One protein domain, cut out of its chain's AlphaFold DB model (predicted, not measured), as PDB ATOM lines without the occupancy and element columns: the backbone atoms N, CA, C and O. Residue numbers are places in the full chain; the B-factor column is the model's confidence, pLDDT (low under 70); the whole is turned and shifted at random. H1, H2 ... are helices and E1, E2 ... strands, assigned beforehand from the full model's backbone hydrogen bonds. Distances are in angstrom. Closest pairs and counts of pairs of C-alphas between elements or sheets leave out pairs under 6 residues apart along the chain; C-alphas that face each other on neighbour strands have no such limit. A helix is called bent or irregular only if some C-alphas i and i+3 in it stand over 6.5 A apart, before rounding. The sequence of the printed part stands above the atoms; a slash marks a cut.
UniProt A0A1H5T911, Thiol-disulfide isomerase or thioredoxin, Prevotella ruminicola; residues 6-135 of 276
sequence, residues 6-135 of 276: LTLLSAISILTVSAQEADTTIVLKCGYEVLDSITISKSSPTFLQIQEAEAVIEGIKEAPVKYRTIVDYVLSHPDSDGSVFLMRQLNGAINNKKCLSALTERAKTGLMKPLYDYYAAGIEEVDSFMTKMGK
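AT A GLANCE: This is residues 6 to 135 of the 276 residues of the protein "Thiol-disulfide isomerase or thioredoxin" of Prevotella ruminicola (UniProt A0A1H5T911). A cluster of helices, with H3, H4 and H5 in a small up-and-down bundle and H2 packed on H4, lies over a three-stranded antiparallel sheet, E1 E2 E3. The long helix H7 begins between cluster and sheet, and its residues 128 to 135 stick out at the other end. The printed part has 130 residues with seven named helices and three named strands, in the order H1 E1 E2 E3 H2 H3 H4 H5 H6 H7; the class is mixed. It is compact, with a radius of gyration of the C-alphas of 14.8 A, but elongated, spanning 51 by 32 by 32 A.

HOW THE PARTS SIT: H1, residues 6 to 9, is not on the sheet. E1, residues 15 to 19, E2, residues 23 to 30, and E3, residues 33 to 41, form a meander, each strand the antiparallel neighbour of the one before. In the hairpin E1 and E2, C-alphas 19 and 24 face each other at 5.0 A, with no backbone N and O within hydrogen-bond range. In the hairpin E2 and E3, N 26 and O 38 are within that range at 2.8 A. H2, residues 45 to 55, only grazes the sheet with residues 46 to 48. H3, residues 63 to 76, H4, residues 81 to 90, and H5, residues 93 to 102, form a bundle, up and down, each running against the one before. H4 touches H2, closest at the C-alphas of Ile 50 and Gly 82, 4.1 A, and H3, at Val 74 and Ser 83, 4.9 A. H4 and H5 only just touch, with 3 pairs of C-alphas within 8 A, the closest Leu 90 and Asn 96, 6.4 A. H6, residues 105 to 109, and H5 are apart. H7, residues 113 to 135, touches H5 with residues 116 to 126 alone, at a steep tilt of 60 degrees, closest at C-alphas 93 and 123, 4.9 A. H7 grazes the sheet with residues 113 to 118. Every O i to N i+4 pair is within hydrogen-bond range in H2, H3, H6 and H7, but 3 of 6 in H4 and in H5.

IN THESE COORDINATES: H1 begins at C-alpha 6, (98.997, 122.675, 133.626). E2 measures 23.1 A, and E3 24.2 A, bending by 51 degrees at residue 36. H3 measures 19.9 A. H5 is only just irregular: C-alphas 95 and 98 are 6.9 A apart. H7, 31.6 A long, ends at C-alpha 135, (110.281, 105.845, 130.200).

THE WHOLE: The C-alphas of Glu 21 and Lys 135, the two farthest apart, are 52.3 A apart. The printed part has no cut and no long link. The mean pLDDT of the printed part is 79.6; it is under 70 at residues 6 to 21, 30 to 32, 91 to 95 and 126 to 135.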
ATOM      1  N   LEU A   6      99.107 121.429 132.852       27.50
ATOM      2  CA  LEU A   6      98.997 122.675 133.626       27.50
ATOM      3  C   LEU A   6      97.633 122.886 134.312       27.50
ATOM      4  O   LEU A   6      97.562 123.623 135.288       27.50
ATOM      5  N   THR A   7      96.551 122.268 133.829       35.66
ATOM      6  CA  THR A   7      95.199 122.436 134.397       35.66
ATOM      7  C   THR A   7      94.978 121.588 135.660       35.66
ATOM      8  O   THR A   7      94.005 121.797 136.375       35.66
ATOM      9  N   LEU A   8      95.890 120.656 135.957       35.78
ATOM     10  CA  LEU A   8      95.857 119.797 137.151       35.78
ATOM     11  C   LEU A   8      96.759 120.317 138.280       35.78
ATOM     12  O   LEU A   8      96.546 119.985 139.440       35.78
ATOM     13  N   LEU A   9      97.728 121.178 137.946       31.41
ATOM     14  CA  LEU A   9      98.546 121.922 138.912       31.41
ATOM     15  C   LEU A   9      97.833 123.172 139.452       31.41
ATOM     16  O   LEU A   9      98.249 123.736 140.463       31.41
ATOM     17  N   SER A  10      96.756 123.627 138.805       31.36
ATOM     18  CA  SER A  10      95.888 124.651 139.383       31.36
ATOM     19  C   SER A  10      95.017 124.024 140.467       31.36
ATOM     20  O   SER A  10      94.175 123.183 140.161       31.36
ATOM     21  N   ALA A  11      95.230 124.445 141.718       36.50
ATOM     22  CA  ALA A  11      94.495 124.008 142.898       36.50
ATOM     23  C   ALA A  11      92.988 123.855 142.623       36.50
ATOM     24  O   ALA A  11      92.295 124.822 142.296       36.50
ATOM     25  N   ILE A  12      92.481 122.631 142.766       43.69
ATOM     26  CA  ILE A  12      91.045 122.395 142.839       43.69
ATOM     27  C   ILE A  12      90.563 122.907 144.190       43.69
ATOM     28  O   ILE A  12      90.841 122.337 145.242       43.69
ATOM     29  N   SER A  13      89.832 124.012 144.147       47.16
ATOM     30  CA  SER A  13      89.135 124.547 145.307       47.16
ATOM     31  C   SER A  13      87.868 123.727 145.530       47.16
ATOM     32  O   SER A  13      86.876 123.909 144.820       47.16
ATOM     33  N   ILE A  14      87.878 122.843 146.529       49.09
ATOM     34  CA  ILE A  14      86.633 122.305 147.083       49.09
ATOM     35  C   ILE A  14      85.961 123.459 147.818       49.09
ATOM     36  O   ILE A  14      86.350 123.840 148.920       49.09
ATOM     37  N   LEU A  15      84.982 124.064 147.156       47.91
ATOM     38  CA  LEU A  15      84.141 125.086 147.747       47.91
ATOM     39  C   LEU A  15      82.872 124.398 148.228       47.91
ATOM     40  O   LEU A  15      82.077 123.912 147.421       47.91
ATOM     41  N   THR A  16      82.660 124.395 149.539       48.34
ATOM     42  CA  THR A  16      81.324 124.208 150.096       48.34
ATOM     43  C   THR A  16      80.501 125.416 149.656       48.34
ATOM     44  O   THR A  16      80.681 126.519 150.170       48.34
ATOM     45  N   VAL A  17      79.655 125.251 148.640       45.38
ATOM     46  CA  VAL A  17      78.762 126.316 148.172       45.38
ATOM     47  C   VAL A  17      77.346 125.884 148.494       45.38
ATOM     48  O   VAL A  17      76.874 124.893 147.953       45.38
ATOM     49  N   SER A  18      76.689 126.679 149.341       45.56
ATOM     50  CA  SER A  18      75.317 126.524 149.840       45.56
ATOM     51  C   SER A  18      75.158 125.544 151.008       45.56
ATOM     52  O   SER A  18      74.796 124.384 150.837       45.56
ATOM     53  N   ALA A  19      75.321 126.063 152.227       49.59
ATOM     54  CA  ALA A  19      74.657 125.496 153.393       49.59
ATOM     55  C   ALA A  19      73.170 125.889 153.330       49.59
ATOM     56  O   ALA A  19      72.819 127.032 153.617       49.59
ATOM     57  N   GLN A  20      72.297 124.959 152.944       55.81
ATOM     58  CA  GLN A  20      70.883 125.065 153.315       55.81
ATOM     59  C   GLN A  20      70.746 124.678 154.799       55.81
ATOM     60  O   GLN A  20      71.685 124.141 155.395       55.81
ATOM     61  N   GLU A  21      69.620 124.988 155.451       61.91
ATOM     62  CA  GLU A  21      69.473 124.734 156.896       61.91
ATOM     63  C   GLU A  21      69.720 123.256 157.253       61.91
ATOM     64  O   GLU A  21      70.452 122.990 158.208       61.91
ATOM     65  N   ALA A  22      69.244 122.314 156.427       76.12
ATOM     66  CA  ALA A  22      69.326 120.872 156.683       76.12
ATOM     67  C   ALA A  22      70.531 120.147 156.050       76.12
ATOM     68  O   ALA A  22      71.008 119.170 156.625       76.12
ATOM     69  N   ASP A  23      71.058 120.632 154.922       83.06
ATOM     70  CA  ASP A  23      72.034 119.896 154.107       83.06
ATOM     71  C   ASP A  23      73.280 120.742 153.788       83.06
ATOM     72  O   ASP A  23      73.265 121.976 153.839       83.06
ATOM     73  N   THR A  24      74.378 120.062 153.463       82.88
ATOM     74  CA  THR A  24      75.613 120.650 152.937       82.88
ATOM     75  C   THR A  24      75.965 120.006 151.602       82.88
ATOM     76  O   THR A  24      75.833 118.793 151.443       82.88
ATOM     77  N   THR A  25      76.430 120.802 150.642       84.94
ATOM     78  CA  THR A  25      76.863 120.298 149.336       84.94
ATOM     79  C   THR A  25      78.350 120.561 149.132       84.94
ATOM     80  O   THR A  25      78.818 121.702 149.155       84.94
ATOM     81  N   ILE A  26      79.093 119.483 148.898       85.44
ATOM     82  CA  ILE A  26      80.478 119.513 148.434       85.44
ATOM     83  C   ILE A  26      80.433 119.633 146.916       85.44
ATOM     84  O   ILE A  26      79.843 118.784 146.254       85.44
ATOM     85  N   VAL A  27      81.060 120.664 146.352       81.81
ATOM     86  CA  VAL A  27      81.150 120.837 144.896       81.81
ATOM     87  C   VAL A  27      82.583 120.583 144.447       81.81
ATOM     88  O   VAL A  27      83.507 121.274 144.885       81.81
ATOM     89  N   LEU A  28      82.765 119.612 143.554       81.75
ATOM     90  CA  LEU A  28      84.051 119.309 142.930       81.75
ATOM     91  C   LEU A  28      84.211 120.199 141.700       81.75
ATOM     92  O   LEU A  28      83.344 120.209 140.824       81.75
ATOM     93  N   LYS A  29      85.299 120.969 141.627       75.00
ATOM     94  CA  LYS A  29      85.532 121.922 140.534       75.00
ATOM     95  C   LYS A  29      86.924 121.789 139.943       75.00
ATOM     96  O   LYS A  29      87.876 121.602 140.679       75.00
ATOM     97  N   CYS A  30      87.059 121.998 138.640       64.38
ATOM     98  CA  CYS A  30      88.342 122.230 137.980       64.38
ATOM     99  C   CYS A  30      88.341 123.653 137.414       64.38
ATOM    100  O   CYS A  30      87.657 123.946 136.432       64.38
ATOM    101  N   GLY A  31      89.044 124.578 138.075       66.00
ATOM    102  CA  GLY A  31      88.910 126.005 137.783       66.00
ATOM    103  C   GLY A  31      87.469 126.486 138.009       66.00
ATOM    104  O   GLY A  31      86.964 126.438 139.129       66.00
ATOM    105  N   TYR A  32      86.800 126.934 136.942       69.50
ATOM    106  CA  TYR A  32      85.395 127.370 136.983       69.50
ATOM    107  C   TYR A  32      84.391 126.267 136.600       69.50
ATOM    108  O   TYR A  32      83.188 126.463 136.759       69.50
ATOM    109  N   GLU A  33      84.865 125.123 136.097       71.38
ATOM    110  CA  GLU A  33      84.025 123.997 135.675       71.38
ATOM    111  C   GLU A  33      83.605 123.169 136.898       71.38
ATOM    112  O   GLU A  33      84.455 122.780 137.698       71.38
ATOM    113  N   VAL A  34      82.305 122.889 137.047       80.25
ATOM    114  CA  VAL A  34      81.795 121.932 138.044       80.25
ATOM    115  C   VAL A  34      81.916 120.531 137.461       80.25
ATOM    116  O   VAL A  34      81.351 120.260 136.405       80.25
ATOM    117  N   LEU A  35      82.661 119.666 138.144       80.44
ATOM    118  CA  LEU A  35      82.849 118.271 137.754       80.44
ATOM    119  C   LEU A  35      81.744 117.383 138.325       80.44
ATOM    120  O   LEU A  35      81.182 116.570 137.602       80.44
ATOM    121  N   ASP A  36      81.446 117.551 139.614       87.62
ATOM    122  CA  ASP A  36      80.434 116.776 140.334       87.62
ATOM    123  C   ASP A  36      80.017 117.502 141.627       87.62
ATOM    124  O   ASP A  36      80.614 118.515 142.017       87.62
ATOM    125  N   SER A  37      79.008 116.980 142.320       87.69
ATOM    126  CA  SER A  37      78.582 117.457 143.632       87.69
ATOM    127  C   SER A  37      78.067 116.332 144.523       87.69
ATOM    128  O   SER A  37      77.334 115.458 144.069       87.69
ATOM    129  N   ILE A  38      78.377 116.409 145.815       90.44
ATOM    130  CA  ILE A  38      77.919 115.469 146.840       90.44
ATOM    131  C   ILE A  38      77.063 116.249 147.837       90.44
ATOM    132  O   ILE A  38      77.569 117.147 148.508       90.44
ATOM    133  N   THR A  39      75.779 115.912 147.948       90.25
ATOM    134  CA  THR A  39      74.879 116.499 148.953       90.25
ATOM    135  C   THR A  39      74.765 115.576 150.155       90.25
ATOM    136  O   THR A  39      74.511 114.381 150.018       90.25
ATOM    137  N   ILE A  40      74.960 116.142 151.341       90.00
ATOM    138  CA  ILE A  40      75.053 115.430 152.609       90.00
ATOM    139  C   ILE A  40      74.087 116.083 153.585       90.00
ATOM    140  O   ILE A  40      74.159 117.288 153.827       90.00
ATOM    141  N   SER A  41      73.218 115.285 154.195       91.44
ATOM    142  CA  SER A  41      72.361 115.800 155.258       91.44
ATOM    143  C   SER A  41      73.143 116.001 156.548       91.44
ATOM    144  O   SER A  41      73.911 115.123 156.944       91.44
ATOM    145  N   LYS A  42      72.929 117.122 157.244       87.75
ATOM    146  CA  LYS A  42      73.632 117.440 158.501       87.75
ATOM    147  C   LYS A  42      73.286 116.493 159.654       87.75
ATOM    148  O   LYS A  42      74.001 116.452 160.645       87.75
ATOM    149  N   SER A  43      72.205 115.724 159.531       90.81
ATOM    150  CA  SER A  43      71.828 114.669 160.482       90.81
ATOM    151  C   SER A  43      72.396 113.290 160.124       90.81
ATOM    152  O   SER A  43      72.186 112.330 160.864       90.81
ATOM    153  N   SER A  44      73.085 113.159 158.984       93.69
ATOM    154  CA  SER A  44      73.594 111.872 158.509       93.69
ATOM    155  C   SER A  44      74.858 111.424 159.261       93.69
ATOM    156  O   SER A  44      75.663 112.267 159.667       93.69
ATOM    157  N   PRO A  45      75.105 110.102 159.370       94.88
ATOM    158  CA  PRO A  45      76.374 109.582 159.884       94.88
ATOM    159  C   PRO A  45      77.597 110.104 159.118       94.88
ATOM    160  O   PRO A  45      78.641 110.337 159.718       94.88
ATOM    161  N   THR A  46      77.469 110.335 157.808       93.31
ATOM    162  CA  THR A  46      78.536 110.900 156.973       93.31
ATOM    163  C   THR A  46      78.920 112.313 157.411       93.31
ATOM    164  O   THR A  46      80.105 112.628 157.478       93.31
ATOM    165  N   PHE A  47      77.946 113.164 157.751       92.00
ATOM    166  CA  PHE A  47      78.240 114.516 158.232       92.00
ATOM    167  C   PHE A  47      79.012 114.494 159.557       92.00
ATOM    168  O   PHE A  47      79.980 115.235 159.704       92.00
ATOM    169  N   LEU A  48      78.649 113.597 160.479       93.19
ATOM    170  CA  LEU A  48      79.376 113.420 161.740       93.19
ATOM    171  C   LEU A  48      80.813 112.937 161.507       93.19
ATOM    172  O   LEU A  48      81.742 113.535 162.041       93.19
ATOM    173  N   GLN A  49      81.010 111.937 160.641       94.94
ATOM    174  CA  GLN A  49      82.348 111.445 160.281       94.94
ATOM    175  C   GLN A  49      83.236 112.550 159.691       94.94
ATOM    176  O   GLN A  49      84.442 112.572 159.929       94.94
ATOM    177  N   ILE A  50      82.653 113.474 158.918       92.44
ATOM    178  CA  ILE A  50      83.368 114.638 158.382       92.44
ATOM    179  C   ILE A  50      83.790 115.586 159.502       92.44
ATOM    180  O   ILE A  50      84.953 115.980 159.539       92.44
ATOM    181  N   GLN A  51      82.881 115.928 160.417       92.00
ATOM    182  CA  GLN A  51      83.201 116.814 161.538       92.00
ATOM    183  C   GLN A  51      84.287 116.216 162.440       92.00
ATOM    184  O   GLN A  51      85.215 116.923 162.827       92.00
ATOM    185  N   GLU A  52      84.208 114.915 162.726       94.69
ATOM    186  CA  GLU A  52      85.231 114.181 163.479       94.69
ATOM    187  C   GLU A  52      86.593 114.245 162.777       94.69
ATOM    188  O   GLU A  52      87.595 114.588 163.402       94.69
ATOM    189  N   ALA A  53      86.630 113.992 161.465       93.38
ATOM    190  CA  ALA A  53      87.863 114.040 160.685       93.38
ATOM    191  C   ALA A  53      88.471 115.454 160.620       93.38
ATOM    192  O   ALA A  53      89.688 115.612 160.687       93.38
ATOM    193  N   GLU A  54      87.647 116.497 160.487       92.38
ATOM    194  CA  GLU A  54      88.122 117.884 160.468       92.38
ATOM    195  C   GLU A  54      88.657 118.342 161.826       92.38
ATOM    196  O   GLU A  54      89.675 119.035 161.870       92.38
ATOM    197  N   ALA A  55      88.026 117.921 162.924       94.38
ATOM    198  CA  ALA A  55      88.470 118.256 164.274       94.38
ATOM    199  C   ALA A  55      89.887 117.729 164.570       94.38
ATOM    200  O   ALA A  55      90.655 118.378 165.273       94.38
ATOM    201  N   VAL A  56      90.271 116.588 163.985       95.56
ATOM    202  CA  VAL A  56      91.607 115.983 164.158       95.56
ATOM    203  C   VAL A  56      92.739 116.891 163.663       95.56
ATOM    204  O   VAL A  56      93.848 116.836 164.186       95.56
ATOM    205  N   ILE A  57      92.472 117.745 162.673       92.12
ATOM    206  CA  ILE A  57      93.466 118.665 162.100       92.12
ATOM    207  C   ILE A  57      93.245 120.120 162.515       92.12
ATOM    208  O   ILE A  57      93.949 121.018 162.038       92.12
ATOM    209  N   GLU A  58      92.252 120.376 163.364       93.12
ATOM    210  CA  GLU A  58      91.908 121.718 163.802       93.12
ATOM    211  C   GLU A  58      93.062 122.326 164.610       93.12
ATOM    212  O   GLU A  58      93.640 121.710 165.501       93.12
ATOM    213  N   GLY A  59      93.446 123.556 164.267       90.38
ATOM    214  CA  GLY A  59      94.523 124.272 164.953       90.38
ATOM    215  C   GLY A  59      95.951 123.849 164.581       90.38
ATOM    216  O   GLY A  59      96.885 124.560 164.955       90.38
ATOM    217  N   ILE A  60      96.149 122.779 163.799       88.88
ATOM    218  CA  ILE A  60      97.481 122.385 163.316       88.88
ATOM    219  C   ILE A  60      97.913 123.326 162.185       88.88
ATOM    220  O   ILE A  60      97.351 123.317 161.088       88.88
ATOM    221  N   LYS A  61      98.916 124.166 162.466       83.25
ATOM    222  CA  LYS A  61      99.439 125.170 161.518       83.25
ATOM    223  C   LYS A  61     100.604 124.659 160.679       83.25
ATOM    224  O   LYS A  61     100.800 125.125 159.562       83.25
ATOM    225  N   GLU A  62     101.383 123.740 161.231       76.94
ATOM    226  CA  GLU A  62     102.556 123.163 160.583       76.94
ATOM    227  C   GLU A  62     102.100 122.120 159.563       76.94
ATOM    228  O   GLU A  62     101.497 121.109 159.925       76.94
ATOM    229  N   ALA A  63     102.366 122.374 158.282       73.00
ATOM    230  CA  ALA A  63     101.930 121.506 157.194       73.00
ATOM    231  C   ALA A  63     102.451 120.055 157.309       73.00
ATOM    232  O   ALA A  63     101.615 119.159 157.177       73.00
ATOM    233  N   PRO A  64     103.725 119.784 157.682       70.50
ATOM    234  CA  PRO A  64     104.196 118.408 157.872       70.50
ATOM    235  C   PRO A  64     103.418 117.645 158.945       70.50
ATOM    236  O   PRO A  64     102.941 116.530 158.725       70.50
ATOM    237  N   VAL A  65     103.208 118.284 160.102       76.62
ATOM    238  CA  VAL A  65     102.443 117.702 161.212       76.62
ATOM    239  C   VAL A  65     101.003 117.454 160.781       76.62
ATOM    240  O   VAL A  65     100.446 116.391 161.057       76.62
ATOM    241  N   LYS A  66     100.406 118.402 160.053       84.44
ATOM    242  CA  LYS A  66      99.040 118.282 159.543       84.44
ATOM    243  C   LYS A  66      98.911 117.118 158.565       84.44
ATOM    244  O   LYS A  66      98.001 116.310 158.721       84.44
ATOM    245  N   TYR A  67      99.814 116.989 157.594       82.81
ATOM    246  CA  TYR A  67      99.779 115.897 156.621       82.81
ATOM    247  C   TYR A  67      99.960 114.536 157.277       82.81
ATOM    248  O   TYR A  67      99.155 113.640 157.025       82.81
ATOM    249  N   ARG A  68     100.950 114.388 158.165       82.62
ATOM    250  CA  ARG A  68     101.146 113.146 158.917       82.62
ATOM    251  C   ARG A  68      99.896 112.772 159.710       82.62
ATOM    252  O   ARG A  68      99.439 111.638 159.625       82.62
ATOM    253  N   THR A  69      99.297 113.745 160.392       90.06
ATOM    254  CA  THR A  69      98.056 113.555 161.153       90.06
ATOM    255  C   THR A  69      96.906 113.076 160.257       90.06
ATOM    256  O   THR A  69      96.176 112.158 160.627       90.06
ATOM    257  N   ILE A  70      96.757 113.646 159.054       90.88
ATOM    258  CA  ILE A  70      95.745 113.206 158.081       90.88
ATOM    259  C   ILE A  70      96.011 111.768 157.630       90.88
ATOM    260  O   ILE A  70      95.085 110.959 157.603       90.88
ATOM    261  N   VAL A  71      97.258 111.438 157.277       87.81
ATOM    262  CA  VAL A  71      97.634 110.087 156.838       87.81
ATOM    263  C   VAL A  71      97.336 109.066 157.936       87.81
ATOM    264  O   VAL A  71      96.655 108.077 157.674       87.81
ATOM    265  N   ASP A  72      97.765 109.325 159.171       89.69
ATOM    266  CA  ASP A  72      97.537 108.432 160.312       89.69
ATOM    267  C   ASP A  72      96.034 108.237 160.592       89.69
ATOM    268  O   ASP A  72      95.580 107.117 160.861       89.69
ATOM    269  N   TYR A  73      95.232 109.299 160.456       96.44
ATOM    270  CA  TYR A  73      93.778 109.214 160.582       96.44
ATOM    271  C   TYR A  73      93.153 108.322 159.500       96.44
ATOM    272  O   TYR A  73      92.374 107.426 159.824       96.44
ATOM    273  N   VAL A  74      93.518 108.512 158.227       95.75
ATOM    274  CA  VAL A  74      92.963 107.713 157.120       95.75
ATOM    275  C   VAL A  74      93.336 106.238 157.262       95.75
ATOM    276  O   VAL A  74      92.480 105.372 157.082       95.75
ATOM    277  N   LEU A  75      94.585 105.941 157.634       92.06
ATOM    278  CA  LEU A  75      95.057 104.566 157.826       92.06
ATOM    279  C   LEU A  75      94.362 103.858 158.998       92.06
ATOM    280  O   LEU A  75      94.174 102.644 158.949       92.06
ATOM    281  N   SER A  76      93.965 104.597 160.037       96.31
ATOM    282  CA  SER A  76      93.215 104.056 161.179       96.31
ATOM    283  C   SER A  76      91.698 104.000 160.952       96.31
ATOM    284  O   SER A  76      91.017 103.218 161.615       96.31
ATOM    285  N   HIS A  77      91.170 104.756 159.983       97.75
ATOM    286  CA  HIS A  77      89.741 104.825 159.657       97.75
ATOM    287  C   HIS A  77      89.466 104.586 158.158       97.75
ATOM    288  O   HIS A  77      88.785 105.399 157.522       97.75
ATOM    289  N   PRO A  78      89.937 103.477 157.557       97.31
ATOM    290  CA  PRO A  78      89.863 103.270 156.107       97.31
ATOM    291  C   PRO A  78      88.432 103.124 155.563       97.31
ATOM    292  O   PRO A  78      88.215 103.213 154.357       97.31
ATOM    293  N   ASP A  79      87.451 102.887 156.436       97.00
ATOM    294  CA  ASP A  79      86.035 102.749 156.081       97.00
ATOM    295  C   ASP A  79      85.252 104.077 156.150       97.00
ATOM    296  O   ASP A  79      84.088 104.119 155.768       97.00
ATOM    297  N   SER A  80      85.846 105.161 156.664       96.38
ATOM    298  CA  SER A  80      85.139 106.411 156.982       96.38
ATOM    299  C   SER A  80      84.974 107.338 155.774       96.38
ATOM    300  O   SER A  80      85.940 107.631 155.067       96.38
ATOM    301  N   ASP A  81      83.776 107.904 155.591       96.06
ATOM    302  CA  ASP A  81      83.547 108.977 154.612       96.06
ATOM    303  C   ASP A  81      84.338 110.241 154.992       96.06
ATOM    304  O   ASP A  81      84.785 110.997 154.127       96.06
ATOM    305  N   GLY A  82      84.567 110.437 156.296       94.88
ATOM    306  CA  GLY A  82      85.437 111.481 156.827       94.88
ATOM    307  C   GLY A  82      86.884 111.322 156.363       94.88
ATOM    308  O   GLY A  82      87.516 112.319 156.029       94.88
ATOM    309  N   SER A  83      87.390 110.088 156.248       96.19
ATOM    310  CA  SER A  83      88.732 109.820 155.708       96.19
ATOM    311  C   SER A  83      88.846 110.249 154.250       96.19
ATOM    312  O   SER A  83      89.772 110.980 153.900       96.19
ATOM    313  N   VAL A  84      87.869 109.876 153.412       95.00
ATOM    314  CA  VAL A  84      87.838 110.302 152.002       95.00
ATOM    315  C   VAL A  84      87.760 111.825 151.906       95.00
ATOM    316  O   VAL A  84      88.466 112.439 151.112       95.00
ATOM    317  N   PHE A  85      86.952 112.466 152.751       93.00
ATOM    318  CA  PHE A  85      86.835 113.919 152.768       93.00
ATOM    319  C   PHE A  85      88.118 114.630 153.230       93.00
ATOM    320  O   PHE A  85      88.481 115.677 152.683       93.00
ATOM    321  N   LEU A  86      88.817 114.093 154.233       91.69
ATOM    322  CA  LEU A  86      90.010 114.705 154.821       91.69
ATOM    323  C   LEU A  86      91.205 114.701 153.859       91.69
ATOM    324  O   LEU A  86      91.989 115.649 153.860       91.69
ATOM    325  N   MET A  87      91.285 113.708 152.966       90.19
ATOM    326  CA  MET A  87      92.317 113.597 151.924       90.19
ATOM    327  C   MET A  87      92.440 114.845 151.032       90.19
ATOM    328  O   MET A  87      93.517 115.125 150.509       90.19
ATOM    329  N   ARG A  88      91.400 115.686 150.916       87.38
ATOM    330  CA  ARG A  88      91.499 116.973 150.193       87.38
ATOM    331  C   ARG A  88      92.578 117.901 150.747       87.38
ATOM    332  O   ARG A  88      93.038 118.785 150.038       87.38
ATOM    333  N   GLN A  89      92.934 117.724 152.018       84.81
ATOM    334  CA  GLN A  89      93.934 118.521 152.713       84.81
ATOM    335  C   GLN A  89      95.362 118.010 152.475       84.81
ATOM    336  O   GLN A  89      96.277 118.651 152.962       84.81
ATOM    337  N   LEU A  90      95.568 116.904 151.742       77.62
ATOM    338  CA  LEU A  90      96.895 116.364 151.402       77.62
ATOM    339  C   LEU A  90      97.521 117.007 150.149       77.62
ATOM    340  O   LEU A  90      98.624 116.640 149.757       77.62
ATOM    341  N   ASN A  91      96.844 117.974 149.523       68.25
ATOM    342  CA  ASN A  91      97.393 118.845 148.473       68.25
ATOM    343  C   ASN A  91      98.012 118.150 147.239       68.25
ATOM    344  O   ASN A  91      98.859 118.731 146.569       68.25
ATOM    345  N   GLY A  92      97.565 116.951 146.858       65.56
ATOM    346  CA  GLY A  92      97.985 116.372 145.579       65.56
ATOM    347  C   GLY A  92      97.739 114.878 145.435       65.56
ATOM    348  O   GLY A  92      97.524 114.159 146.408       65.56
ATOM    349  N   ALA A  93      97.786 114.404 144.189       65.12
ATOM    350  CA  ALA A  93      97.587 112.996 143.855       65.12
ATOM    351  C   ALA A  93      98.659 112.079 144.473       65.12
ATOM    352  O   ALA A  93      98.317 111.020 144.992       65.12
ATOM    353  N   ILE A  94      99.930 112.500 144.491       62.84
ATOM    354  CA  ILE A  94     101.031 111.696 145.053       62.84
ATOM    355  C   ILE A  94     100.796 111.445 146.549       62.84
ATOM    356  O   ILE A  94     100.778 110.298 146.993       62.84
ATOM    357  N   ASN A  95     100.480 112.504 147.293       66.50
ATOM    358  CA  ASN A  95     100.227 112.438 148.733       66.50
ATOM    359  C   ASN A  95      98.972 111.616 149.066       66.50
ATOM    360  O   ASN A  95      98.908 110.947 150.097       66.50
ATOM    361  N   ASN A  96      97.990 111.601 148.163       78.06
ATOM    362  CA  ASN A  96      96.792 110.783 148.307       78.06
ATOM    363  C   ASN A  96      97.028 109.293 148.046       78.06
ATOM    364  O   ASN A  96      96.229 108.488 148.516       78.06
ATOM    365  N   LYS A  97      98.092 108.892 147.337       80.75
ATOM    366  CA  LYS A  97      98.274 107.509 146.853       80.75
ATOM    367  C   LYS A  97      98.257 106.468 147.972       80.75
ATOM    368  O   LYS A  97      97.560 105.461 147.857       80.75
ATOM    369  N   LYS A  98      98.980 106.729 149.067       81.62
ATOM    370  CA  LYS A  98      99.029 105.843 150.244       81.62
ATOM    371  C   LYS A  98      97.672 105.745 150.947       81.62
ATOM    372  O   LYS A  98      97.250 104.660 151.327       81.62
ATOM    373  N   CYS A  99      96.988 106.873 151.110       89.06
ATOM    374  CA  CYS A  99      95.667 106.930 151.732       89.06
ATOM    375  C   CYS A  99      94.608 106.229 150.872       89.06
ATOM    376  O   CYS A  99      93.817 105.447 151.388       89.06
ATOM    377  N   LEU A 100      94.634 106.451 149.556       89.62
ATOM    378  CA  LEU A 100      93.663 105.901 148.615       89.62
ATOM    379  C   LEU A 100      93.702 104.367 148.576       89.62
ATOM    380  O   LEU A 100      92.652 103.728 148.517       89.62
ATOM    381  N   SER A 101      94.899 103.772 148.636       88.38
ATOM    382  CA  SER A 101      95.064 102.313 148.627       88.38
ATOM    383  C   SER A 101      94.608 101.639 149.925       88.38
ATOM    384  O   SER A 101      94.244 100.465 149.893       88.38
ATOM    385  N   ALA A 102      94.591 102.373 151.041       93.06
ATOM    386  CA  ALA A 102      94.162 101.862 152.338       93.06
ATOM    387  C   ALA A 102      92.634 101.825 152.512       93.06
ATOM    388  O   ALA A 102      92.147 101.061 153.343       93.06
ATOM    389  N   LEU A 103      91.878 102.623 151.747       96.94
ATOM    390  CA  LEU A 103      90.418 102.712 151.865       96.94
ATOM    391  C   LEU A 103      89.726 101.368 151.586       96.94
ATOM    392  O   LEU A 103      90.128 100.604 150.703       96.94
ATOM    393  N   THR A 104      88.632 101.099 152.300       97.69
ATOM    394  CA  THR A 104      87.797  99.906 152.083       97.69
ATOM    395  C   THR A 104      86.910 100.056 150.844       97.69
ATOM    396  O   THR A 104      86.594 101.164 150.415       97.69
ATOM    397  N   GLU A 105      86.412  98.942 150.295       96.81
ATOM    398  CA  GLU A 105      85.455  98.977 149.175       96.81
ATOM    399  C   GLU A 105      84.188  99.786 149.493       96.81
ATOM    400  O   GLU A 105      83.638 100.444 148.608       96.81
ATOM    401  N   ARG A 106      83.755  99.813 150.761       96.25
ATOM    402  CA  ARG A 106      82.627 100.646 151.199       96.25
ATOM    403  C   ARG A 106      82.939 102.127 151.018       96.25
ATOM    404  O   ARG A 106      82.107 102.844 150.473       96.25
ATOM    405  N   ALA A 107      84.117 102.583 151.441       95.62
ATOM    406  CA  ALA A 107      84.513 103.983 151.301       95.62
ATOM    407  C   ALA A 107      84.678 104.383 149.822       95.62
ATOM    408  O   ALA A 107      84.286 105.481 149.429       95.62
ATOM    409  N   LYS A 108      85.183 103.468 148.982       95.81
ATOM    410  CA  LYS A 108      85.367 103.689 147.533       95.81
ATOM    411  C   LYS A 108      84.055 103.781 146.755       95.81
ATOM    412  O   LYS A 108      83.977 104.497 145.763       95.81
ATOM    413  N   THR A 109      83.037 103.024 147.165       95.31
ATOM    414  CA  THR A 109      81.770 102.889 146.419       95.31
ATOM    415  C   THR A 109      80.588 103.618 147.058       95.31
ATOM    416  O   THR A 109      79.517 103.680 146.455       95.31
ATOM    417  N   GLY A 110      80.777 104.173 148.258       93.81
ATOM    418  CA  GLY A 110      79.760 104.882 149.028       93.81
ATOM    419  C   GLY A 110      79.472 106.305 148.542       93.81
ATOM    420  O   GLY A 110      79.766 106.682 147.409       93.81
ATOM    421  N   LEU A 111      78.903 107.129 149.429       93.75
ATOM    422  CA  LEU A 111      78.485 108.503 149.111       93.75
ATOM    423  C   LEU A 111      79.648 109.379 148.616       93.75
ATOM    424  O   LEU A 111      79.453 110.259 147.781       93.75
ATOM    425  N   MET A 112      80.861 109.109 149.102       93.62
ATOM    426  CA  MET A 112      82.075 109.835 148.727       93.62
ATOM    427  C   MET A 112      82.712 109.368 147.415       93.62
ATOM    428  O   MET A 112      83.762 109.891 147.040       93.62
ATOM    429  N   LYS A 113      82.084 108.437 146.682       94.19
ATOM    430  CA  LYS A 113      82.608 107.918 145.413       94.19
ATOM    431  C   LYS A 113      83.044 109.013 144.424       94.19
ATOM    432  O   LYS A 113      84.137 108.867 143.889       94.19
ATOM    433  N   PRO A 114      82.305 110.121 144.201       92.12
ATOM    434  CA  PRO A 114      82.768 111.166 143.280       92.12
ATOM    435  C   PRO A 114      84.111 111.790 143.683       92.12
ATOM    436  O   PRO A 114      84.954 112.082 142.837       92.12
ATOM    437  N   LEU A 115      84.335 111.966 144.989       90.00
ATOM    438  CA  LEU A 115      85.587 112.502 145.515       90.00
ATOM    439  C   LEU A 115      86.715 111.461 145.443       90.00
ATOM    440  O   LEU A 115      87.837 111.799 145.068       90.00
ATOM    441  N   TYR A 116      86.405 110.195 145.737       92.81
ATOM    442  CA  TYR A 116      87.328 109.074 145.551       92.81
ATOM    443  C   TYR A 116      87.775 108.938 144.088       92.81
ATOM    444  O   TYR A 116      88.975 108.902 143.824       92.81
ATOM    445  N   ASP A 117      86.831 108.910 143.143       91.44
ATOM    446  CA  ASP A 117      87.100 108.786 141.707       91.44
ATOM    447  C   ASP A 117      87.992 109.933 141.222       91.44
ATOM    448  O   ASP A 117      88.910 109.717 140.434       91.44
ATOM    449  N   TYR A 118      87.761 111.150 141.728       86.38
ATOM    450  CA  TYR A 118      88.605 112.301 141.432       86.38
ATOM    451  C   TYR A 118      90.059 112.086 141.885       86.38
ATOM    452  O   TYR A 118      90.990 112.324 141.110       86.38
ATOM    453  N   TYR A 119      90.280 111.603 143.111       87.38
ATOM    454  CA  TYR A 119      91.633 111.291 143.579       87.38
ATOM    455  C   TYR A 119      92.269 110.138 142.805       87.38
ATOM    456  O   TYR A 119      93.452 110.219 142.474       87.38
ATOM    457  N   ALA A 120      91.495 109.095 142.497       88.56
ATOM    458  CA  ALA A 120      91.965 107.946 141.736       88.56
ATOM    459  C   ALA A 120      92.400 108.359 140.326       88.56
ATOM    460  O   ALA A 120      93.510 108.032 139.914       88.56
ATOM    461  N   ALA A 121      91.593 109.171 139.638       85.50
ATOM    462  CA  ALA A 121      91.931 109.727 138.332       85.50
ATOM    463  C   ALA A 121      93.193 110.597 138.390       85.50
ATOM    464  O   ALA A 121      94.067 110.465 137.538       85.50
ATOM    465  N   GLY A 122      93.337 111.438 139.420       77.25
ATOM    466  CA  GLY A 122      94.553 112.230 139.616       77.25
ATOM    467  C   GLY A 122      95.801 111.361 139.814       77.25
ATOM    468  O   GLY A 122      96.858 111.673 139.267       77.25
ATOM    469  N   ILE A 123      95.690 110.256 140.560       76.38
ATOM    470  CA  ILE A 123      96.784 109.286 140.732       76.38
ATOM    471  C   ILE A 123      97.087 108.570 139.423       76.38
ATOM    472  O   ILE A 123      98.255 108.444 139.090       76.38
ATOM    473  N   GLU A 124      96.083 108.144 138.658       79.06
ATOM    474  CA  GLU A 124      96.288 107.520 137.347       79.06
ATOM    475  C   GLU A 124      96.939 108.480 136.347       79.06
ATOM    476  O   GLU A 124      97.800 108.073 135.571       79.06
ATOM    477  N   GLU A 125      96.563 109.758 136.356       71.44
ATOM    478  CA  GLU A 125      97.171 110.781 135.508       71.44
ATOM    479  C   GLU A 125      98.613 111.055 135.912       71.44
ATOM    480  O   GLU A 125      99.473 111.123 135.032       71.44
ATOM    481  N   VAL A 126      98.894 111.158 137.215       66.75
ATOM    482  CA  VAL A 126     100.267 111.250 137.713       66.75
ATOM    483  C   VAL A 126     101.033 109.985 137.367       66.75
ATOM    484  O   VAL A 126     102.089 110.105 136.778       66.75
ATOM    485  N   ASP A 127     100.519 108.786 137.615       68.88
ATOM    486  CA  ASP A 127     101.200 107.528 137.298       68.88
ATOM    487  C   ASP A 127     101.410 107.368 135.788       68.88
ATOM    488  O   ASP A 127     102.463 106.906 135.361       68.88
ATOM    489  N   SER A 128     100.463 107.789 134.950       68.94
ATOM    490  CA  SER A 128     100.576 107.777 133.487       68.94
ATOM    491  C   SER A 128     101.589 108.803 132.993       68.94
ATOM    492  O   SER A 128     102.425 108.497 132.140       68.94
ATOM    493  N   PHE A 129     101.567 110.009 133.558       66.12
ATOM    494  CA  PHE A 129     102.566 111.038 133.314       66.12
ATOM    495  C   PHE A 129     103.949 110.551 133.747       66.12
ATOM    496  O   PHE A 129     104.862 110.525 132.932       66.12
ATOM    497  N   MET A 130     104.076 110.052 134.969       61.41
ATOM    498  CA  MET A 130     105.277 109.459 135.540       61.41
ATOM    499  C   MET A 130     105.743 108.237 134.759       61.41
ATOM    500  O   MET A 130     106.934 108.070 134.583       61.41
ATOM    501  N   THR A 131     104.854 107.423 134.196       64.06
ATOM    502  CA  THR A 131     105.218 106.300 133.318       64.06
ATOM    503  C   THR A 131     105.702 106.806 131.963       64.06
ATOM    504  O   THR A 131     106.655 106.286 131.393       64.06
ATOM    505  N   LYS A 132     105.061 107.838 131.414       63.84
ATOM    506  CA  LYS A 132     105.424 108.429 130.122       63.84
ATOM    507  C   LYS A 132     106.747 109.193 130.195       63.84
ATOM    508  O   LYS A 132     107.518 109.127 129.240       63.84
ATOM    509  N   MET A 133     107.002 109.873 131.307       56.03
ATOM    510  CA  MET A 133     108.233 110.614 131.590       56.03
ATOM    511  C   MET A 133     109.334 109.682 132.128       56.03
ATOM    512  O   MET A 133     110.475 109.728 131.676       56.03
ATOM    513  N   GLY A 134     108.959 108.737 132.990       49.56
ATOM    514  CA  GLY A 134     109.767 107.641 133.534       49.56
ATOM    515  C   GLY A 134     110.087 106.528 132.536       49.56
ATOM    516  O   GLY A 134     110.895 105.660 132.826       49.56
ATOM    517  N   LYS A 135     109.620 106.596 131.284       50.03
ATOM    518  CA  LYS A 135     110.281 105.845 130.200       50.03
ATOM    519  C   LYS A 135     111.768 106.211 130.047       50.03
ATOM    520  O   LYS A 135     112.482 105.485 129.362       50.03
TER     521      LYS A 135